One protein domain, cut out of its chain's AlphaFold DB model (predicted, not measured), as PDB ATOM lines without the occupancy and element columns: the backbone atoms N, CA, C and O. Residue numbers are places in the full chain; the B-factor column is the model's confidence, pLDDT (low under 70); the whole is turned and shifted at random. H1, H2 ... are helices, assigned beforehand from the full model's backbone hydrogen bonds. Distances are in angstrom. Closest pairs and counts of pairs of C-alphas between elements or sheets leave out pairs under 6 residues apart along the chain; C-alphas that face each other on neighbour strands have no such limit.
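AT A GLANCE: This is residues 2 to 116 and 139 to 177 of the 489 residues of an uncharacterized protein of Roseovarius faecimaris (UniProt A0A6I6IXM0). Three helices, H1, H2 and H3, make an up-and-down bundle, and the long H7 crosses H3 on the side away from H2. H4 swings off the end of H3 and folds back, leading to the small H5, which packs on H8 near the far end of H7; H6 touches no helix and its centre is the farthest of the eight from the mean of the C-alphas. The printed part has 154 residues, with eight named helices in the order H1 to H8 and no named strand; its class is all helix, with 114 residues in the named helices. It is compact, with a radius of gyration of the C-alphas of 16.5 A and spans of 49 by 39 by 31 A.

HOW THE PARTS SIT: Start at H1, residues 10 to 26, and follow the chain into H2, residues 30 to 43. They touch as a helical hairpin, closest at the C-alphas of Ala 14 and Ala 40, 4.3 A apart, at a shallow tilt of 12 degrees, opposite ways. Next comes H3, residues 45 to 60, the hub, which touches four helices. H2 and H3 are a helical hairpin too: H2 touches it with residues 37 to 42 alone, closest at the C-alphas of Thr 41 and Gly 48, 4.0 A apart, and they run opposite ways at a shallow tilt of 21 degrees. H1 touches H3, closest at the C-alphas of Gly 18 and Leu 51, 6.4 A apart, at a shallow tilt of 9 degrees, the same way. The three form a bundle, up and down, each running against the one before it. Look then at H4, residues 63 to 81. H3 and H4 touch only at the corner by their link, and only just, with 3 pairs of C-alphas within 8 A, closest at Ile 60 and Tyr 66, 6.5 A apart. With residues 77 to 81 alone H4 touches H5, residues 88 to 92, closest at the C-alphas of Gly 81 and Ser 89, 4.0 A apart. H6, residues 97 to 106, is apart from its chain neighbours H5 and H7, residues 139 to 165. H7 touches H3 with residues 143 to 151 alone, closest at the C-alphas of Val 54 and Ala 147, 5.6 A apart, at a steep tilt of 46 degrees, opposite ways. H7 and H8, residues 169 to 174, are a helical hairpin, closest at the C-alphas of Ala 163 and Ile 172, 4.9 A apart, at a shallow tilt of 27 degrees. H8 touches H5, closest at the C-alphas of Trp 90 and Leu 170, 4.9 A apart. In H1, H2, H3, H4, H6 and H8 every O i to N i+4 pair is within hydrogen-bond range; in H7 22 of 23 are, and in H5 0 of 1, beside 2 of 2 O i to N i+3 pairs.

IN THESE COORDINATES: Find C-alpha 10 at (54.604, -12.052, 0.229), where H1 begins; it runs 24.5 A to C-alpha 26. H2 covers 19.8 A, H3 22.1 A and H4 26.1 A. H5 has 5 residues, and H6 10. Find C-alpha 139 at (37.706, -17.260, 28.637); from there H7, the longest helix with 27 residues, runs 37.1 A to C-alpha 165. H8 ends at C-alpha 174, at (43.652, -23.039, -2.165).

THE WHOLE: The C-alphas farthest apart are those of Glu 98 and Asp 139, 49.4 A. Residues 117 to 138 are not printed, and C-alphas 116 and 139 are 35.1 A apart across this cut. Of the links that are printed whole, H4 to H5 is short and the others are tight. The mean pLDDT of the printed part is 94.3, and residues 2 to 5 are under 70.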
ATOM      1  N   SER A   2      59.141 -24.768   9.508       41.66
ATOM      2  CA  SER A   2      59.978 -23.603   9.806       41.66
ATOM      3  C   SER A   2      59.220 -22.335   9.402       41.66
ATOM      4  O   SER A   2      58.446 -22.378   8.443       41.66
ATOM      5  N   TYR A   3      59.420 -21.237  10.130       49.59
ATOM      6  CA  TYR A   3      59.002 -19.907   9.689       49.59
ATOM      7  C   TYR A   3      60.137 -19.327   8.846       49.59
ATOM      8  O   TYR A   3      61.243 -19.150   9.349       49.59
ATOM      9  N   GLY A   4      59.870 -19.083   7.566       55.19
ATOM     10  CA  GLY A   4      60.852 -18.552   6.623       55.19
ATOM     11  C   GLY A   4      60.870 -19.328   5.313       55.19
ATOM     12  O   GLY A   4      60.777 -20.555   5.292       55.19
ATOM     13  N   GLU A   5      60.975 -18.591   4.215       67.31
ATOM     14  CA  GLU A   5      61.203 -19.138   2.880       67.31
ATOM     15  C   GLU A   5      62.656 -18.847   2.480       67.31
ATOM     16  O   GLU A   5      63.293 -17.963   3.051       67.31
ATOM     17  N   GLY A   6      63.215 -19.610   1.535       72.75
ATOM     18  CA  GLY A   6      64.622 -19.462   1.124       72.75
ATOM     19  C   GLY A   6      64.945 -18.152   0.392       72.75
ATOM     20  O   GLY A   6      66.064 -17.988  -0.085       72.75
ATOM     21  N   PHE A   7      63.952 -17.279   0.241       77.88
ATOM     22  CA  PHE A   7      64.013 -15.928  -0.307       77.88
ATOM     23  C   PHE A   7      62.758 -15.164   0.145       77.88
ATOM     24  O   PHE A   7      61.794 -15.760   0.637       77.88
ATOM     25  N   VAL A   8      62.761 -13.839  -0.006       82.81
ATOM     26  CA  VAL A   8      61.640 -12.981   0.403       82.81
ATOM     27  C   VAL A   8      60.407 -13.255  -0.459       82.81
ATOM     28  O   VAL A   8      60.443 -13.103  -1.679       82.81
ATOM     29  N   THR A   9      59.288 -13.601   0.180       87.56
ATOM     30  CA  THR A   9      57.988 -13.760  -0.485       87.56
ATOM     31  C   THR A   9      56.882 -13.008   0.255       87.56
ATOM     32  O   THR A   9      57.023 -12.703   1.447       87.56
ATOM     33  N   PRO A  10      55.737 -12.732  -0.404       91.62
ATOM     34  CA  PRO A  10      54.604 -12.052   0.229       91.62
ATOM     35  C   PRO A  10      54.072 -12.748   1.489       91.62
ATOM     36  O   PRO A  10      53.443 -12.111   2.335       91.62
ATOM     37  N   ARG A  11      54.330 -14.054   1.641       92.06
ATOM     38  CA  ARG A  11      53.820 -14.862   2.748       92.06
ATOM     39  C   ARG A  11      54.292 -14.362   4.109       92.06
ATOM     40  O   ARG A  11      53.466 -14.240   5.004       92.06
ATOM     41  N   VAL A  12      55.584 -14.072   4.277       90.25
ATOM     42  CA  VAL A  12      56.141 -13.687   5.589       90.25
ATOM     43  C   VAL A  12      55.519 -12.371   6.072       90.25
ATOM     44  O   VAL A  12      55.144 -12.240   7.238       90.25
ATOM     45  N   PHE A  13      55.316 -11.420   5.158       93.19
ATOM     46  CA  PHE A  13      54.627 -10.164   5.455       93.19
ATOM     47  C   PHE A  13      53.146 -10.381   5.788       93.19
ATOM     48  O   PHE A  13      52.642  -9.796   6.746       93.19
ATOM     49  N   ALA A  14      52.455 -11.248   5.042       95.75
ATOM     50  CA  ALA A  14      51.065 -11.595   5.322       95.75
ATOM     51  C   ALA A  14      50.899 -12.301   6.681       95.75
ATOM     52  O   ALA A  14      49.941 -12.019   7.398       95.75
ATOM     53  N   GLU A  15      51.841 -13.166   7.071       93.69
ATOM     54  CA  GLU A  15      51.879 -13.778   8.403       93.69
ATOM     55  C   GLU A  15      52.026 -12.702   9.487       93.69
ATOM     56  O   GLU A  15      51.200 -12.649  10.396       93.69
ATOM     57  N   ALA A  16      53.002 -11.796   9.362       93.19
ATOM     58  CA  ALA A  16      53.228 -10.720  10.331       93.19
ATOM     59  C   ALA A  16      52.012  -9.788  10.483       93.19
ATOM     60  O   ALA A  16      51.564  -9.519  11.604       93.19
ATOM     61  N   LEU A  17      51.427  -9.341   9.366       96.56
ATOM     62  CA  LEU A  17      50.199  -8.540   9.361       96.56
ATOM     63  C   LEU A  17      49.015  -9.311   9.947       96.56
ATOM     64  O   LEU A  17      48.199  -8.737  10.669       96.56
ATOM     65  N   GLY A  18      48.939 -10.616   9.696       96.31
ATOM     66  CA  GLY A  18      47.947 -11.500  10.287       96.31
ATOM     67  C   GLY A  18      48.037 -11.587  11.804       96.31
ATOM     68  O   GLY A  18      47.024 -11.465  12.494       96.31
ATOM     69  N   VAL A  19      49.251 -11.730  12.341       95.12
ATOM     70  CA  VAL A  19      49.493 -11.700  13.790       95.12
ATOM     71  C   VAL A  19      49.090 -10.351  14.378       95.12
ATOM     72  O   VAL A  19      48.372 -10.310  15.377       95.12
ATOM     73  N   ALA A  20      49.488  -9.245  13.746       95.94
ATOM     74  CA  ALA A  20      49.100  -7.905  14.183       95.94
ATOM     75  C   ALA A  20      47.570  -7.717  14.163       95.94
ATOM     76  O   ALA A  20      46.989  -7.191  15.118       95.94
ATOM     77  N   SER A  21      46.900  -8.204  13.114       97.56
ATOM     78  CA  SER A  21      45.440  -8.197  12.993       97.56
ATOM     79  C   SER A  21      44.783  -8.951  14.151       97.56
ATOM     80  O   SER A  21      43.924  -8.400  14.840       97.56
ATOM     81  N   LEU A  22      45.261 -10.155  14.466       96.50
ATOM     82  CA  LEU A  22      44.752 -10.937  15.590       96.50
ATOM     83  C   LEU A  22      44.964 -10.229  16.940       96.50
ATOM     84  O   LEU A  22      44.048 -10.178  17.760       96.50
ATOM     85  N   CYS A  23      46.132  -9.623  17.164       95.38
ATOM     86  CA  CYS A  23      46.408  -8.846  18.375       95.38
ATOM     87  C   CYS A  23      45.437  -7.665  18.538       95.38
ATOM     88  O   CYS A  23      44.905  -7.445  19.627       95.38
ATOM     89  N   THR A  24      45.167  -6.920  17.461       96.69
ATOM     90  CA  THR A  24      44.198  -5.810  17.493       96.69
ATOM     91  C   THR A  24      42.760  -6.295  17.690       96.69
ATOM     92  O   THR A  24      41.997  -5.633  18.397       96.69
ATOM     93  N   ALA A  25      42.412  -7.478  17.168       96.31
ATOM     94  CA  ALA A  25      41.107  -8.108  17.370       96.31
ATOM     95  C   ALA A  25      40.884  -8.453  18.849       96.31
ATOM     96  O   ALA A  25      39.842  -8.134  19.419       96.31
ATOM     97  N   LEU A  26      41.900  -9.020  19.508       93.44
ATOM     98  CA  LEU A  26      41.870  -9.316  20.945       93.44
ATOM     99  C   LEU A  26      41.745  -8.045  21.805       93.44
ATOM    100  O   LEU A  26      41.150  -8.083  22.879       93.44
ATOM    101  N   GLN A  27      42.248  -6.909  21.315       95.19
ATOM    102  CA  GLN A  27      42.074  -5.587  21.930       95.19
ATOM    103  C   GLN A  27      40.746  -4.904  21.550       95.19
ATOM    104  O   GLN A  27      40.526  -3.754  21.929       95.19
ATOM    105  N   ARG A  28      39.867  -5.579  20.793       95.38
ATOM    106  CA  ARG A  28      38.587  -5.056  20.280       95.38
ATOM    107  C   ARG A  28      38.728  -3.813  19.389       95.38
ATOM    108  O   ARG A  28      37.797  -3.019  19.265       95.38
ATOM    109  N   ARG A  29      39.882  -3.634  18.736       97.25
ATOM    110  CA  ARG A  29      40.148  -2.537  17.789       97.25
ATOM    111  C   ARG A  29      39.780  -2.960  16.364       97.25
ATOM    112  O   ARG A  29      40.640  -3.069  15.497       97.25
ATOM    113  N   TRP A  30      38.489  -3.193  16.127       96.75
ATOM    114  CA  TRP A  30      37.984  -3.859  14.916       96.75
ATOM    115  C   TRP A  30      38.332  -3.167  13.596       96.75
ATOM    116  O   TRP A  30      38.542  -3.842  12.593       96.75
ATOM    117  N   TRP A  31      38.445  -1.838  13.586       97.69
ATOM    118  CA  TRP A  31      38.852  -1.102  12.387       97.69
ATOM    119  C   TRP A  31      40.312  -1.398  11.999       97.69
ATOM    120  O   TRP A  31      40.597  -1.637  10.828       97.69
ATOM    121  N   LEU A  32      41.225  -1.465  12.981       98.06
ATOM    122  CA  LEU A  32      42.621  -1.858  12.757       98.06
ATOM    123  C   LEU A  32      42.709  -3.313  12.324       98.06
ATOM    124  O   LEU A  32      43.455  -3.631  11.404       98.06
ATOM    125  N   THR A  33      41.921  -4.184  12.957       98.00
ATOM    126  CA  THR A  33      41.812  -5.593  12.571       98.00
ATOM    127  C   THR A  33      41.413  -5.728  11.107       98.00
ATOM    128  O   THR A  33      42.085  -6.432  10.360       98.00
ATOM    129  N   ALA A  34      40.367  -5.019  10.673       97.94
ATOM    130  CA  ALA A  34      39.905  -5.047   9.291       97.94
ATOM    131  C   ALA A  34      40.973  -4.523   8.317       97.94
ATOM    132  O   ALA A  34      41.242  -5.175   7.311       97.94
ATOM    133  N   ALA A  35      41.631  -3.403   8.637       98.38
ATOM    134  CA  ALA A  35      42.686  -2.834   7.799       98.38
ATOM    135  C   ALA A  35      43.893  -3.781   7.653       98.38
ATOM    136  O   ALA A  35      44.338  -4.054   6.540       98.38
ATOM    137  N   LEU A  36      44.399  -4.326   8.764       98.38
ATOM    138  CA  LEU A  36      45.529  -5.265   8.774       98.38
ATOM    139  C   LEU A  36      45.185  -6.590   8.093       98.38
ATOM    140  O   LEU A  36      46.001  -7.128   7.348       98.38
ATOM    141  N   LEU A  37      43.970  -7.100   8.307       98.31
ATOM    142  CA  LEU A  37      43.480  -8.299   7.632       98.31
ATOM    143  C   LEU A  37      43.366  -8.088   6.122       98.31
ATOM    144  O   LEU A  37      43.767  -8.965   5.358       98.31
ATOM    145  N   LEU A  38      42.847  -6.938   5.686       98.12
ATOM    146  CA  LEU A  38      42.753  -6.599   4.270       98.12
ATOM    147  C   LEU A  38      44.144  -6.541   3.638       98.12
ATOM    148  O   LEU A  38      44.364  -7.183   2.617       98.12
ATOM    149  N   MET A  39      45.102  -5.862   4.277       98.31
ATOM    150  CA  MET A  39      46.492  -5.823   3.809       98.31
ATOM    151  C   MET A  39      47.106  -7.229   3.714       98.31
ATOM    152  O   MET A  39      47.683  -7.577   2.686       98.31
ATOM    153  N   ALA A  40      46.927  -8.072   4.739       97.56
ATOM    154  CA  ALA A  40      47.395  -9.459   4.712       97.56
ATOM    155  C   ALA A  40      46.746 -10.271   3.576       97.56
ATOM    156  O   ALA A  40      47.419 -11.059   2.914       97.56
ATOM    157  N   THR A  41      45.452 -10.057   3.325       97.25
ATOM    158  CA  THR A  41      44.690 -10.743   2.271       97.25
ATOM    159  C   THR A  41      45.124 -10.295   0.879       97.25
ATOM    160  O   THR A  41      45.258 -11.136  -0.002       97.25
ATOM    161  N   VAL A  42      45.397  -9.004   0.677       97.44
ATOM    162  CA  VAL A  42      45.918  -8.475  -0.594       97.44
ATOM    163  C   VAL A  42      47.302  -9.048  -0.898       97.44
ATOM    164  O   VAL A  42      47.557  -9.446  -2.030       97.44
ATOM    165  N   LEU A  43      48.183  -9.142   0.104       96.56
ATOM    166  CA  LEU A  43      49.513  -9.731  -0.078       96.56
ATOM    167  C   LEU A  43      49.461 -11.242  -0.309       96.56
ATOM    168  O   LEU A  43      50.216 -11.770  -1.122       96.56
ATOM    169  N   HIS A  44      48.608 -11.949   0.435       96.25
ATOM    170  CA  HIS A  44      48.493 -13.397   0.331       96.25
ATOM    171  C   HIS A  44      47.067 -13.877   0.671       96.25
ATOM    172  O   HIS A  44      46.786 -14.236   1.824       96.25
ATOM    173  N   PRO A  45      46.176 -14.007  -0.331       95.19
ATOM    174  CA  PRO A  45      44.754 -14.297  -0.116       95.19
ATOM    175  C   PRO A  45      44.482 -15.547   0.725       95.19
ATOM    176  O   PRO A  45      43.624 -15.531   1.602       95.19
ATOM    177  N   LEU A  46      45.262 -16.617   0.523       93.94
ATOM    178  CA  LEU A  46      45.092 -17.878   1.262       93.94
ATOM    179  C   LEU A  46      45.367 -17.737   2.768       93.94
ATOM    180  O   LEU A  46      44.671 -18.333   3.588       93.94
ATOM    181  N   MET A  47      46.365 -16.930   3.143       94.88
ATOM    182  CA  MET A  47      46.691 -16.672   4.550       94.88
ATOM    183  C   MET A  47      45.639 -15.750   5.166       94.88
ATOM    184  O   MET A  47      45.165 -16.005   6.273       94.88
ATOM    185  N   GLY A  48      45.218 -14.730   4.407       96.75
ATOM    186  CA  GLY A  48      44.110 -13.846   4.758       96.75
ATOM    187  C   GLY A  48      42.806 -14.600   5.029       96.75
ATOM    188  O   GLY A  48      42.155 -14.335   6.034       96.75
ATOM    189  N   LEU A  49      42.464 -15.601   4.212       96.25
ATOM    190  CA  LEU A  49      41.273 -16.436   4.397       96.25
ATOM    191  C   LEU A  49      41.295 -17.205   5.728       96.25
ATOM    192  O   LEU A  49      40.302 -17.207   6.457       96.25
ATOM    193  N   ALA A  50      42.426 -17.829   6.070       96.12
ATOM    194  CA  ALA A  50      42.586 -18.533   7.343       96.12
ATOM    195  C   ALA A  50      42.440 -17.581   8.546       96.12
ATOM    196  O   ALA A  50      41.758 -17.900   9.521       96.12
ATOM    197  N   LEU A  51      43.036 -16.387   8.460       97.00
ATOM    198  CA  LEU A  51      42.916 -15.339   9.479       97.00
ATOM    199  C   LEU A  51      41.482 -14.824   9.614       97.00
ATOM    200  O   LEU A  51      40.979 -14.701  10.730       97.00
ATOM    201  N   LEU A  52      40.823 -14.550   8.487       97.12
ATOM    202  CA  LEU A  52      39.439 -14.095   8.437       97.12
ATOM    203  C   LEU A  52      38.521 -15.106   9.128       97.12
ATOM    204  O   LEU A  52      37.716 -14.707   9.961       97.12
ATOM    205  N   ALA A  53      38.684 -16.402   8.854       96.62
ATOM    206  CA  ALA A  53      37.906 -17.453   9.505       96.62
ATOM    207  C   ALA A  53      38.083 -17.453  11.038       96.62
ATOM    208  O   ALA A  53      37.098 -17.523  11.776       96.62
ATOM    209  N   VAL A  54      39.318 -17.291  11.533       96.69
ATOM    210  CA  VAL A  54      39.588 -17.169  12.979       96.69
ATOM    211  C   VAL A  54      38.958 -15.902  13.567       96.69
ATOM    212  O   VAL A  54      38.342 -15.966  14.627       96.69
ATOM    213  N   ILE A  55      39.054 -14.756  12.889       96.81
ATOM    214  CA  ILE A  55      38.484 -13.486  13.367       96.81
ATOM    215  C   ILE A  55      36.949 -13.533  13.379       96.81
ATOM    216  O   ILE A  55      36.336 -13.119  14.360       96.81
ATOM    217  N   ILE A  56      36.320 -14.087  12.338       95.81
ATOM    218  CA  ILE A  56      34.865 -14.301  12.277       95.81
ATOM    219  C   ILE A  56      34.411 -15.189  13.439       95.81
ATOM    220  O   ILE A  56      33.408 -14.891  14.090       95.81
ATOM    221  N   TRP A  57      35.157 -16.253  13.742       95.12
ATOM    222  CA  TRP A  57      34.862 -17.098  14.894       95.12
ATOM    223  C   TRP A  57      34.889 -16.307  16.210       95.12
ATOM    224  O   TRP A  57      33.957 -16.415  17.010       95.12
ATOM    225  N   LEU A  58      35.927 -15.487  16.418       94.31
ATOM    226  CA  LEU A  58      36.069 -14.644  17.611       94.31
ATOM    227  C   LEU A  58      34.961 -13.587  17.743       94.31
ATOM    228  O   LEU A  58      34.688 -13.152  18.854       94.31
ATOM    229  N   LEU A  59      34.329 -13.173  16.642       94.19
ATOM    230  CA  LEU A  59      33.222 -12.210  16.648       94.19
ATOM    231  C   LEU A  59      31.867 -12.845  16.984       94.19
ATOM    232  O   LEU A  59      31.026 -12.213  17.618       94.19
ATOM    233  N   ILE A  60      31.623 -14.065  16.507       92.50
ATOM    234  CA  ILE A  60      30.286 -14.675  16.531       92.50
ATOM    235  C   ILE A  60      30.063 -15.537  17.766       92.50
ATOM    236  O   ILE A  60      28.939 -15.600  18.268       92.50
ATOM    237  N   GLU A  61      31.113 -16.230  18.215       83.62
ATOM    238  CA  GLU A  61      31.121 -17.055  19.432       83.62
ATOM    239  C   GLU A  61      30.024 -18.142  19.467       83.62
ATOM    240  O   GLU A  61      29.660 -18.661  20.521       83.62
ATOM    241  N   ASN A  62      29.478 -18.505  18.301       88.31
ATOM    242  CA  ASN A  62      28.335 -19.400  18.164       88.31
ATOM    243  C   ASN A  62      28.437 -20.210  16.859       88.31
ATOM    244  O   ASN A  62      28.442 -19.643  15.765       88.31
ATOM    245  N   ILE A  63      28.488 -21.543  16.986       87.62
ATOM    246  CA  ILE A  63      28.636 -22.470  15.850       87.62
ATOM    247  C   ILE A  63      27.516 -22.284  14.812       87.62
ATOM    248  O   ILE A  63      27.858 -22.053  13.656       87.62
ATOM    249  N   PRO A  64      26.213 -22.326  15.163       92.00
ATOM    250  CA  PRO A  64      25.135 -22.088  14.201       92.00
ATOM    251  C   PRO A  64      25.311 -20.823  13.354       92.00
ATOM    252  O   PRO A  64      25.234 -20.884  12.131       92.00
ATOM    253  N   ARG A  65      25.608 -19.678  13.977       93.06
ATOM    254  CA  ARG A  65      25.811 -18.413  13.247       93.06
ATOM    255  C   ARG A  65      27.061 -18.449  12.363       93.06
ATOM    256  O   ARG A  65      27.029 -17.945  11.244       93.06
ATOM    257  N   TYR A  66      28.139 -19.069  12.843       91.31
ATOM    258  CA  TYR A  66      29.356 -19.270  12.056       91.31
ATOM    259  C   TYR A  66      29.086 -20.144  10.824       91.31
ATOM    260  O   TYR A  66      29.547 -19.827   9.728       91.31
ATOM    261  N   LEU A  67      28.293 -21.208  10.977       89.88
ATOM    262  CA  LEU A  67      27.876 -22.073   9.876       89.88
ATOM    263  C   LEU A  67      26.981 -21.334   8.877       89.88
ATOM    264  O   LEU A  67      27.171 -21.514   7.683       89.88
ATOM    265  N   VAL A  68      26.073 -20.465   9.331       93.69
ATOM    266  CA  VAL A  68      25.253 -19.628   8.436       93.69
ATOM    267  C   VAL A  68      26.125 -18.685   7.605       93.69
ATOM    268  O   VAL A  68      25.951 -18.619   6.391       93.69
ATOM    269  N   LEU A  69      27.101 -17.999   8.211       93.88
ATOM    270  CA  LEU A  69      28.028 -17.157   7.444       93.88
ATOM    271  C   LEU A  69      28.935 -17.968   6.523       93.88
ATOM    272  O   LEU A  69      29.231 -17.528   5.417       93.88
ATOM    273  N   SER A  70      29.355 -19.156   6.955       90.94
ATOM    274  CA  SER A  70      30.134 -20.066   6.114       90.94
ATOM    275  C   SER A  70      29.311 -20.520   4.907       90.94
ATOM    276  O   SER A  70      29.805 -20.485   3.786       90.94
ATOM    277  N   ALA A  71      28.038 -20.869   5.109       92.81
ATOM    278  CA  ALA A  71      27.109 -21.219   4.040       92.81
ATOM    279  C   ALA A  71      26.879 -20.036   3.091       92.81
ATOM    280  O   ALA A  71      26.914 -20.215   1.880       92.81
ATOM    281  N   PHE A  72      26.731 -18.819   3.620       95.88
ATOM    282  CA  PHE A  72      26.669 -17.611   2.800       95.88
ATOM    283  C   PHE A  72      27.947 -17.413   1.972       95.88
ATOM    284  O   PHE A  72      27.864 -17.178   0.771       95.88
ATOM    285  N   GLY A  73      29.129 -17.584   2.570       93.75
ATOM    286  CA  GLY A  73      30.405 -17.534   1.852       93.75
ATOM    287  C   GLY A  73      30.507 -18.588   0.744       93.75
ATOM    288  O   GLY A  73      30.976 -18.278  -0.347       93.75
ATOM    289  N   LEU A  74      30.009 -19.805   0.987       94.00
ATOM    290  CA  LEU A  74      29.921 -20.860  -0.028       94.00
ATOM    291  C   LEU A  74      28.938 -20.508  -1.151       94.00
ATOM    292  O   LEU A  74      29.239 -20.776  -2.308       94.00
ATOM    293  N   LEU A  75      27.801 -19.878  -0.842       96.31
ATOM    294  CA  LEU A  75      26.856 -19.389  -1.852       96.31
ATOM    295  C   LEU A  75      27.470 -18.279  -2.709       96.31
ATOM    296  O   LEU A  75      27.307 -18.294  -3.924       96.31
ATOM    297  N   VAL A  76      28.213 -17.349  -2.098       96.50
ATOM    298  CA  VAL A  76      28.962 -16.318  -2.831       96.50
ATOM    299  C   VAL A  76      30.015 -16.965  -3.726       96.50
ATOM    300  O   VAL A  76      30.095 -16.627  -4.902       96.50
ATOM    301  N   LEU A  77      30.783 -17.930  -3.212       95.75
ATOM    302  CA  LEU A  77      31.769 -18.666  -4.003       95.75
ATOM    303  C   LEU A  77      31.119 -19.412  -5.175       95.75
ATOM    304  O   LEU A  77      31.623 -19.339  -6.290       95.75
ATOM    305  N   ALA A  78      29.992 -20.088  -4.946       96.31
ATOM    306  CA  ALA A  78      29.242 -20.775  -5.992       96.31
ATOM    307  C   ALA A  78      28.724 -19.786  -7.047       96.31
ATOM    308  O   ALA A  78      28.912 -20.015  -8.239       96.31
ATOM    309  N   GLY A  79      28.142 -18.660  -6.620       97.12
ATOM    310  CA  GLY A  79      27.681 -17.591  -7.506       97.12
ATOM    311  C   GLY A  79      28.812 -16.989  -8.343       97.12
ATOM    312  O   GLY A  79      28.659 -16.826  -9.549       97.12
ATOM    313  N   LEU A  80      29.977 -16.737  -7.736       97.31
ATOM    314  CA  LEU A  80      31.181 -16.311  -8.455       97.31
ATOM    315  C   LEU A  80      31.682 -17.398  -9.411       97.31
ATOM    316  O   LEU A  80      32.096 -17.084 -10.522       97.31
ATOM    317  N   GLY A  81      31.596 -18.672  -9.031       97.25
ATOM    318  CA  GLY A  81      31.947 -19.791  -9.901       97.25
ATOM    319  C   GLY A  81      31.099 -19.853 -11.172       97.25
ATOM    320  O   GLY A  81      31.616 -20.205 -12.228       97.25
ATOM    321  N   LEU A  82      29.826 -19.448 -11.104       97.69
ATOM    322  CA  LEU A  82      28.937 -19.364 -12.271       97.69
ATOM    323  C   LEU A  82      29.318 -18.248 -13.258       97.69
ATOM    324  O   LEU A  82      28.863 -18.272 -14.397       97.69
ATOM    325  N   THR A  83      30.164 -17.289 -12.864       97.69
ATOM    326  CA  THR A  83      30.633 -16.221 -13.771       97.69
ATOM    327  C   THR A  83      31.658 -16.704 -14.798       97.69
ATOM    328  O   THR A  83      31.972 -15.973 -15.733       97.69
ATOM    329  N   GLY A  84      32.220 -17.906 -14.617       96.00
ATOM    330  CA  GLY A  84      33.302 -18.425 -15.457       96.00
ATOM    331  C   GLY A  84      34.667 -17.761 -15.216       96.00
ATOM    332  O   GLY A  84      35.631 -18.101 -15.895       96.00
ATOM    333  N   LEU A  85      34.781 -16.840 -14.251       96.25
ATOM    334  CA  LEU A  85      36.038 -16.162 -13.936       96.25
ATOM    335  C   LEU A  85      36.935 -17.030 -13.048       96.25
ATOM    336  O   LEU A  85      36.543 -17.447 -11.955       96.25
ATOM    337  N   ALA A  86      38.175 -17.253 -13.481       95.38
ATOM    338  CA  ALA A  86      39.194 -17.890 -12.656       95.38
ATOM    339  C   ALA A  86      39.643 -16.957 -11.504       95.38
ATOM    340  O   ALA A  86      39.700 -15.740 -11.689       95.38
ATOM    341  N   PRO A  87      39.987 -17.495 -10.316       95.00
ATOM    342  CA  PRO A  87      39.981 -18.915  -9.958       95.00
ATOM    343  C   PRO A  87      38.607 -19.440  -9.495       95.00
ATOM    344  O   PRO A  87      38.508 -20.595  -9.102       95.00
ATOM    345  N   PHE A  88      37.542 -18.633  -9.497       97.06
ATOM    346  CA  PHE A  88      36.244 -19.029  -8.933       97.06
ATOM    347  C   PHE A  88      35.544 -20.131  -9.733       97.06
ATOM    348  O   PHE A  88      34.929 -21.008  -9.129       97.06
ATOM    349  N   SER A  89      35.670 -20.136 -11.066       97.38
ATOM    350  CA  SER A  89      35.119 -21.200 -11.925       97.38
ATOM    351  C   SER A  89      35.628 -22.593 -11.544       97.38
ATOM    352  O   SER A  89      34.904 -23.578 -11.678       97.38
ATOM    353  N   TRP A  90      36.837 -22.669 -10.971       97.75
ATOM    354  CA  TRP A  90      37.485 -23.919 -10.586       97.75
ATOM    355  C   TRP A  90      36.733 -24.684  -9.494       97.75
ATOM    356  O   TRP A  90      37.033 -25.853  -9.267       97.75
ATOM    357  N   VAL A  91      35.755 -24.066  -8.814       97.88
ATOM    358  CA  VAL A  91      34.891 -24.769  -7.850       97.88
ATOM    359  C   VAL A  91      34.108 -25.907  -8.515       97.88
ATOM    360  O   VAL A  91      33.836 -26.916  -7.867       97.88
ATOM    361  N   TRP A  92      33.816 -25.786  -9.813       98.00
ATOM    362  CA  TRP A  92      33.100 -26.784 -10.610       98.00
ATOM    363  C   TRP A  92      34.032 -27.715 -11.398       98.00
ATOM    364  O   TRP A  92      33.561 -28.639 -12.057       98.00
ATOM    365  N   GLU A  93      35.346 -27.488 -11.340       97.81
ATOM    366  CA  GLU A  93      36.337 -28.214 -12.133       97.81
ATOM    367  C   GLU A  93      37.052 -29.272 -11.281       97.81
ATOM    368  O   GLU A  93      37.563 -29.003 -10.189       97.81
ATOM    369  N   GLN A  94      37.140 -30.490 -11.811       98.06
ATOM    370  CA  GLN A  94      38.068 -31.499 -11.306       98.06
ATOM    371  C   GLN A  94      39.411 -31.355 -12.018       98.06
ATOM    372  O   GLN A  94      39.477 -31.028 -13.204       98.06
ATOM    373  N   MET A  95      40.493 -31.595 -11.286       98.06
ATOM    374  CA  MET A  95      41.823 -31.684 -11.860       98.06
ATOM    375  C   MET A  95      41.894 -32.926 -12.750       98.06
ATOM    376  O   MET A  95      41.552 -34.026 -12.319       98.06
ATOM    377  N   GLU A  96      42.333 -32.751 -13.994       98.19
ATOM    378  CA  GLU A  96      42.514 -33.859 -14.932       98.19
ATOM    379  C   GLU A  96      43.412 -34.951 -14.338       98.19
ATOM    380  O   GLU A  96      44.382 -34.652 -13.643       98.19
ATOM    381  N   THR A  97      43.122 -36.220 -14.632       97.69
ATOM    382  CA  THR A  97      43.803 -37.373 -14.029       97.69
ATOM    383  C   THR A  97      45.325 -37.341 -14.186       97.69
ATOM    384  O   THR A  97      46.031 -37.584 -13.207       97.69
ATOM    385  N   GLU A  98      45.847 -37.012 -15.375       97.62
ATOM    386  CA  GLU A  98      47.297 -36.903 -15.612       97.62
ATOM    387  C   GLU A  98      47.908 -35.780 -14.763       97.62
ATOM    388  O   GLU A  98      48.891 -35.976 -14.045       97.62
ATOM    389  N   TRP A  99      47.268 -34.611 -14.776       97.94
ATOM    390  CA  TRP A  99      47.699 -33.457 -14.000       97.94
ATOM    391  C   TRP A  99      47.673 -33.733 -12.488       97.94
ATOM    392  O   TRP A  99      48.635 -33.439 -11.776       97.94
ATOM    393  N   PHE A 100      46.612 -34.366 -11.994       98.12
ATOM    394  CA  PHE A 100      46.475 -34.740 -10.593       98.12
ATOM    395  C   PHE A 100      47.520 -35.776 -10.169       98.12
ATOM    396  O   PHE A 100      48.062 -35.679  -9.067       98.12
ATOM    397  N   ALA A 101      47.864 -36.733 -11.039       97.25
ATOM    398  CA  ALA A 101      48.943 -37.687 -10.787       97.25
ATOM    399  C   ALA A 101      50.301 -36.980 -10.644       97.25
ATOM    400  O   ALA A 101      51.055 -37.276  -9.713       97.25
ATOM    401  N   ILE A 102      50.574 -35.986 -11.498       96.94
ATOM    402  CA  ILE A 102      51.764 -35.133 -11.405       96.94
ATOM    403  C   ILE A 102      51.783 -34.367 -10.070       96.94
ATOM    404  O   ILE A 102      52.783 -34.411  -9.349       96.94
ATOM    405  N   VAL A 103      50.680 -33.714  -9.684       96.94
ATOM    406  CA  VAL A 103      50.575 -32.999  -8.394       96.94
ATOM    407  C   VAL A 103      50.774 -33.946  -7.209       96.94
ATOM    408  O   VAL A 103      51.517 -33.624  -6.284       96.94
ATOM    409  N   ARG A 104      50.175 -35.138  -7.247       96.50
ATOM    410  CA  ARG A 104      50.303 -36.151  -6.195       96.50
ATOM    411  C   ARG A 104      51.745 -36.634  -6.017       96.50
ATOM    412  O   ARG A 104      52.168 -36.829  -4.879       96.50
ATOM    413  N   ALA A 105      52.476 -36.821  -7.115       94.56
ATOM    414  CA  ALA A 105      53.857 -37.295  -7.098       94.56
ATOM    415  C   ALA A 105      54.850 -36.200  -6.672       94.56
ATOM    416  O   ALA A 105      55.704 -36.431  -5.819       94.56
ATOM    417  N   TYR A 106      54.718 -34.993  -7.226       94.69
ATOM    418  CA  TYR A 106      55.734 -33.942  -7.092       94.69
ATOM    419  C   TYR A 106      55.328 -32.787  -6.167       94.69
ATOM    420  O   TYR A 106      56.133 -31.894  -5.905       94.69
ATOM    421  N   ASN A 107      54.113 -32.779  -5.621       94.56
ATOM    422  CA  ASN A 107      53.702 -31.839  -4.578       94.56
ATOM    423  C   ASN A 107      52.785 -32.505  -3.530       94.56
ATOM    424  O   ASN A 107      51.680 -32.031  -3.272       94.56
ATOM    425  N   PRO A 108      53.231 -33.601  -2.883       94.44
ATOM    426  CA  PRO A 108      52.379 -34.415  -2.015       94.44
ATOM    427  C   PRO A 108      51.827 -33.655  -0.802       94.44
ATOM    428  O   PRO A 108      50.807 -34.048  -0.251       94.44
ATOM    429  N   ILE A 109      52.458 -32.553  -0.382       92.81
ATOM    430  CA  ILE A 109      52.023 -31.791   0.795       92.81
ATOM    431  C   ILE A 109      50.654 -31.120   0.609       92.81
ATOM    432  O   ILE A 109      50.000 -30.814   1.605       92.81
ATOM    433  N   VAL A 110      50.186 -30.908  -0.628       96.06
ATOM    434  CA  VAL A 110      48.842 -30.343  -0.863       96.06
ATOM    435  C   VAL A 110      47.714 -31.349  -0.622       96.06
ATOM    436  O   VAL A 110      46.565 -30.931  -0.530       96.06
ATOM    437  N   LEU A 111      48.048 -32.638  -0.483       97.50
ATOM    438  CA  LEU A 111      47.117 -33.740  -0.252       97.50
ATOM    439  C   LEU A 111      47.362 -34.329   1.141       97.50
ATOM    440  O   LEU A 111      48.439 -34.859   1.428       97.50
ATOM    441  N   LEU A 112      46.367 -34.246   2.023       97.25
ATOM    442  CA  LEU A 112      46.471 -34.756   3.392       97.25
ATOM    443  C   LEU A 112      46.699 -36.274   3.445       97.25
ATOM    444  O   LEU A 112      47.383 -36.756   4.350       97.25
ATOM    445  N   SER A 113      46.192 -37.031   2.469       97.25
ATOM    446  CA  SER A 113      46.411 -38.475   2.340       97.25
ATOM    447  C   SER A 113      47.884 -38.835   2.161       97.25
ATOM    448  O   SER A 113      48.284 -39.954   2.475       97.25
ATOM    449  N   ASN A 114      48.705 -37.891   1.691       96.06
ATOM    450  CA  ASN A 114      50.113 -38.110   1.372       96.06
ATOM    451  C   ASN A 114      51.071 -37.603   2.459       96.06
ATOM    452  O   ASN A 114      52.287 -37.706   2.308       96.06
ATOM    453  N   TRP A 115      50.561 -37.068   3.570       94.56
ATOM    454  CA  TRP A 115      51.397 -36.524   4.647       94.56
ATOM    455  C   TRP A 115      52.200 -37.584   5.410       94.56
ATOM    456  O   TRP A 115      53.214 -37.264   6.039       94.56
ATOM    457  N   GLY A 116      51.742 -38.839   5.377       92.31
ATOM    458  CA  GLY A 116      52.307 -39.926   6.172       92.31
ATOM    459  C   GLY A 116      52.285 -39.637   7.680       92.31
ATOM    460  O   GLY A 116      51.717 -38.651   8.151       92.31
ATOM    461  N   ASP A 139      38.529 -17.517  29.819       86.31
ATOM    462  CA  ASP A 139      37.706 -17.260  28.637       86.31
ATOM    463  C   ASP A 139      38.453 -16.724  27.388       86.31
ATOM    464  O   ASP A 139      38.306 -17.327  26.326       86.31
ATOM    465  N   PRO A 140      39.320 -15.687  27.433       90.19
ATOM    466  CA  PRO A 140      39.892 -15.132  26.198       90.19
ATOM    467  C   PRO A 140      40.859 -16.090  25.482       90.19
ATOM    468  O   PRO A 140      40.806 -16.239  24.260       90.19
ATOM    469  N   ARG A 141      41.731 -16.783  26.226       94.19
ATOM    470  CA  ARG A 141      42.682 -17.754  25.653       94.19
ATOM    471  C   ARG A 141      41.987 -19.045  25.244       94.19
ATOM    472  O   ARG A 141      42.282 -19.582  24.179       94.19
ATOM    473  N   LYS A 142      41.007 -19.488  26.038       95.50
ATOM    474  CA  LYS A 142      40.122 -20.603  25.697       95.50
ATOM    475  C   LYS A 142      39.407 -20.365  24.368       95.50
ATOM    476  O   LYS A 142      39.429 -21.248  23.514       95.50
ATOM    477  N   ARG A 143      38.825 -19.175  24.165       93.81
ATOM    478  CA  ARG A 143      38.158 -18.786  22.909       93.81
ATOM    479  C   ARG A 143      39.112 -18.821  21.724       93.81
ATOM    480  O   ARG A 143      38.761 -19.360  20.679       93.81
ATOM    481  N   LEU A 144      40.327 -18.306  21.894       95.75
ATOM    482  CA  LEU A 144      41.331 -18.312  20.835       95.75
ATOM    483  C   LEU A 144      41.806 -19.731  20.487       95.75
ATOM    484  O   LEU A 144      41.910 -20.073  19.310       95.75
ATOM    485  N   ALA A 145      42.019 -20.583  21.493       97.12
ATOM    486  CA  ALA A 145      42.323 -21.994  21.279       97.12
ATOM    487  C   ALA A 145      41.165 -22.721  20.577       97.12
ATOM    488  O   ALA A 145      41.395 -23.487  19.645       97.12
ATOM    489  N   GLN A 146      39.918 -22.443  20.968       96.50
ATOM    490  CA  GLN A 146      38.731 -22.986  20.311       96.50
ATOM    491  C   GLN A 146      38.652 -22.563  18.839       96.50
ATOM    492  O   GLN A 146      38.444 -23.417  17.982       96.50
ATOM    493  N   ALA A 147      38.863 -21.275  18.549       95.88
ATOM    494  CA  ALA A 147      38.880 -20.736  17.191       95.88
ATOM    495  C   ALA A 147      39.910 -21.467  16.325       95.88
ATOM    496  O   ALA A 147      39.582 -21.984  15.259       95.88
ATOM    497  N   ALA A 148      41.144 -21.575  16.826       96.94
ATOM    498  CA  ALA A 148      42.233 -22.248  16.133       96.94
ATOM    499  C   ALA A 148      41.911 -23.721  15.849       96.94
ATOM    500  O   ALA A 148      42.103 -24.178  14.725       96.94
ATOM    501  N   LEU A 149      41.393 -24.450  16.843       97.56
ATOM    502  CA  LEU A 149      41.021 -25.860  16.714       97.56
ATOM    503  C   LEU A 149      39.903 -26.066  15.686       97.56
ATOM    504  O   LEU A 149      40.042 -26.903  14.798       97.56
ATOM    505  N   VAL A 150      38.812 -25.302  15.792       95.44
ATOM    506  CA  VAL A 150      37.631 -25.475  14.934       95.44
ATOM    507  C   VAL A 150      37.929 -25.075  13.492       95.44
ATOM    508  O   VAL A 150      37.634 -25.846  12.580       95.44
ATOM    509  N   VAL A 151      38.549 -23.912  13.275       96.12
ATOM    510  CA  VAL A 151      38.882 -23.432  11.925       96.12
ATOM    511  C   VAL A 151      39.882 -24.368  11.250       96.12
ATOM    512  O   VAL A 151      39.678 -24.748  10.099       96.12
ATOM    513  N   THR A 152      40.917 -24.813  11.973       97.50
ATOM    514  CA  THR A 152      41.892 -25.778  11.441       97.50
ATOM    515  C   THR A 152      41.223 -27.098  11.078       97.50
ATOM    516  O   THR A 152      41.437 -27.601   9.979       97.50
ATOM    517  N   ALA A 153      40.384 -27.650  11.961       97.00
ATOM    518  CA  ALA A 153      39.683 -28.903  11.693       97.00
ATOM    519  C   ALA A 153      38.774 -28.801  10.459       97.00
ATOM    520  O   ALA A 153      38.803 -29.691   9.614       97.00
ATOM    521  N   LEU A 154      38.024 -27.702  10.319       95.25
ATOM    522  CA  LEU A 154      37.191 -27.440   9.143       95.25
ATOM    523  C   LEU A 154      38.019 -27.364   7.859       95.25
ATOM    524  O   LEU A 154      37.684 -28.017   6.879       95.25
ATOM    525  N   PHE A 155      39.111 -26.603   7.856       97.31
ATOM    526  CA  PHE A 155      39.944 -26.419   6.665       97.31
ATOM    527  C   PHE A 155      40.659 -27.710   6.261       97.31
ATOM    528  O   PHE A 155      40.731 -28.014   5.073       97.31
ATOM    529  N   LEU A 156      41.139 -28.498   7.227       97.69
ATOM    530  CA  LEU A 156      41.714 -29.815   6.950       97.69
ATOM    531  C   LEU A 156      40.651 -30.795   6.442       97.69
ATOM    532  O   LEU A 156      40.909 -31.514   5.485       97.69
ATOM    533  N   ALA A 157      39.442 -30.791   7.010       97.56
ATOM    534  CA  ALA A 157      38.347 -31.622   6.514       97.56
ATOM    535  C   ALA A 157      37.948 -31.243   5.079       97.56
ATOM    536  O   ALA A 157      37.802 -32.124   4.236       97.56
ATOM    537  N   LEU A 158      37.833 -29.946   4.776       96.69
ATOM    538  CA  LEU A 158      37.566 -29.457   3.421       96.69
ATOM    539  C   LEU A 158      38.699 -29.821   2.455       96.69
ATOM    540  O   LEU A 158      38.419 -30.255   1.343       96.69
ATOM    541  N   SER A 159      39.960 -29.696   2.880       97.56
ATOM    542  CA  SER A 159      41.115 -30.137   2.089       97.56
ATOM    543  C   SER A 159      41.011 -31.631   1.780       97.56
ATOM    544  O   SER A 159      41.044 -32.011   0.619       97.56
ATOM    545  N   PHE A 160      40.780 -32.473   2.790       98.25
ATOM    546  CA  PHE A 160      40.659 -33.915   2.588       98.25
ATOM    547  C   PHE A 160      39.503 -34.274   1.647       98.25
ATOM    548  O   PHE A 160      39.670 -35.021   0.690       98.25
ATOM    549  N   VAL A 161      38.310 -33.728   1.883       98.31
ATOM    550  CA  VAL A 161      37.137 -34.075   1.073       98.31
ATOM    551  C   VAL A 161      37.288 -33.562  -0.357       98.31
ATOM    552  O   VAL A 161      37.146 -34.330  -1.303       98.31
ATOM    553  N   PHE A 162      37.578 -32.275  -0.541       98.31
ATOM    554  CA  PHE A 162      37.530 -31.675  -1.870       98.31
ATOM    555  C   PHE A 162      38.835 -31.822  -2.653       98.31
ATOM    556  O   PHE A 162      38.766 -32.063  -3.854       98.31
ATOM    557  N   ALA A 163      40.006 -31.708  -2.022       97.88
ATOM    558  CA  ALA A 163      41.279 -31.889  -2.722       97.88
ATOM    559  C   ALA A 163      41.672 -33.368  -2.834       97.88
ATOM    560  O   ALA A 163      41.955 -33.824  -3.941       97.88
ATOM    561  N   ASP A 164      41.659 -34.135  -1.740       98.12
ATOM    562  CA  ASP A 164      42.138 -35.523  -1.779       98.12
ATOM    563  C   ASP A 164      41.143 -36.497  -2.426       98.12
ATOM    564  O   ASP A 164      41.539 -37.274  -3.297       98.12
ATOM    565  N   LEU A 165      39.870 -36.476  -2.008       98.00
ATOM    566  CA  LEU A 165      38.873 -37.443  -2.492       98.00
ATOM    567  C   LEU A 165      38.259 -37.043  -3.837       98.00
ATOM    568  O   LEU A 165      38.085 -37.898  -4.703       98.00
ATOM    569  N   LEU A 166      37.918 -35.763  -4.011       98.06
ATOM    570  CA  LEU A 166      37.229 -35.277  -5.214       98.06
ATOM    571  C   LEU A 166      38.169 -34.712  -6.287       98.06
ATOM    572  O   LEU A 166      37.704 -34.417  -7.386       98.06
ATOM    573  N   GLY A 167      39.459 -34.520  -5.985       98.00
ATOM    574  CA  GLY A 167      40.417 -33.943  -6.932       98.00
ATOM    575  C   GLY A 167      40.027 -32.539  -7.412       98.00
ATOM    576  O   GLY A 167      40.356 -32.164  -8.535       98.00
ATOM    577  N   ASN A 168      39.274 -31.771  -6.619       98.44
ATOM    578  CA  ASN A 168      38.748 -30.474  -7.036       98.44
ATOM    579  C   ASN A 168      39.876 -29.452  -7.222       98.44
ATOM    580  O   ASN A 168      40.681 -29.215  -6.314       98.44
ATOM    581  N   ARG A 169      39.895 -28.803  -8.391       97.75
ATOM    582  CA  ARG A 169      40.965 -27.888  -8.798       97.75
ATOM    583  C   ARG A 169      41.101 -26.700  -7.849       97.75
ATOM    584  O   ARG A 169      42.219 -26.365  -7.454       97.75
ATOM    585  N   LEU A 170      39.985 -26.081  -7.456       97.81
ATOM    586  CA  LEU A 170      40.009 -24.933  -6.552       97.81
ATOM    587  C   LEU A 170      40.601 -25.315  -5.196       97.81
ATOM    588  O   LEU A 170      41.517 -24.649  -4.726       97.81
ATOM    589  N   PHE A 171      40.113 -26.385  -4.568       97.81
ATOM    590  CA  PHE A 171      40.548 -26.757  -3.218       97.81
ATOM    591  C   PHE A 171      42.012 -27.218  -3.164       97.81
ATOM    592  O   PHE A 171      42.702 -26.902  -2.191       97.81
ATOM    593  N   ILE A 172      42.515 -27.871  -4.219       97.88
ATOM    594  CA  ILE A 172      43.950 -28.175  -4.362       97.88
ATOM    595  C   ILE A 172      44.759 -26.871  -4.446       97.88
ATOM    596  O   ILE A 172      45.745 -26.704  -3.722       97.88
ATOM    597  N   GLY A 173      44.320 -25.917  -5.276       96.25
ATOM    598  CA  GLY A 173      44.971 -24.613  -5.433       96.25
ATOM    599  C   GLY A 173      44.909 -23.730  -4.179       96.25
ATOM    600  O   GLY A 173      45.867 -23.021  -3.874       96.25
ATOM    601  N   LEU A 174      43.819 -23.799  -3.407       96.31
ATOM    602  CA  LEU A 174      43.652 -23.039  -2.165       96.31
ATOM    603  C   LEU A 174      44.595 -23.502  -1.048       96.31
ATOM    604  O   LEU A 174      44.838 -22.739  -0.116       96.31
ATOM    605  N   GLN A 175      45.119 -24.734  -1.119       96.56
ATOM    606  CA  GLN A 175      46.068 -25.280  -0.143       96.56
ATOM    607  C   GLN A 175      45.608 -25.041   1.308       96.56
ATOM    608  O   GLN A 175      46.356 -24.506   2.130       96.56
ATOM    609  N   LEU A 176      44.356 -25.406   1.628       96.69
ATOM    610  CA  LEU A 176      43.697 -25.048   2.897       96.69
ATOM    611  C   LEU A 176      44.459 -25.512   4.148       96.69
ATOM    612  O   LEU A 176      44.327 -24.903   5.210       96.69
ATOM    613  N   TRP A 177      45.322 -26.523   4.022       96.31
ATOM    614  CA  TRP A 177      46.247 -26.939   5.074       96.31
ATOM    615  C   TRP A 177      47.151 -25.813   5.596       96.31
ATOM    616  O   TRP A 177      47.623 -25.893   6.733       96.31
TER     617      TRP A 177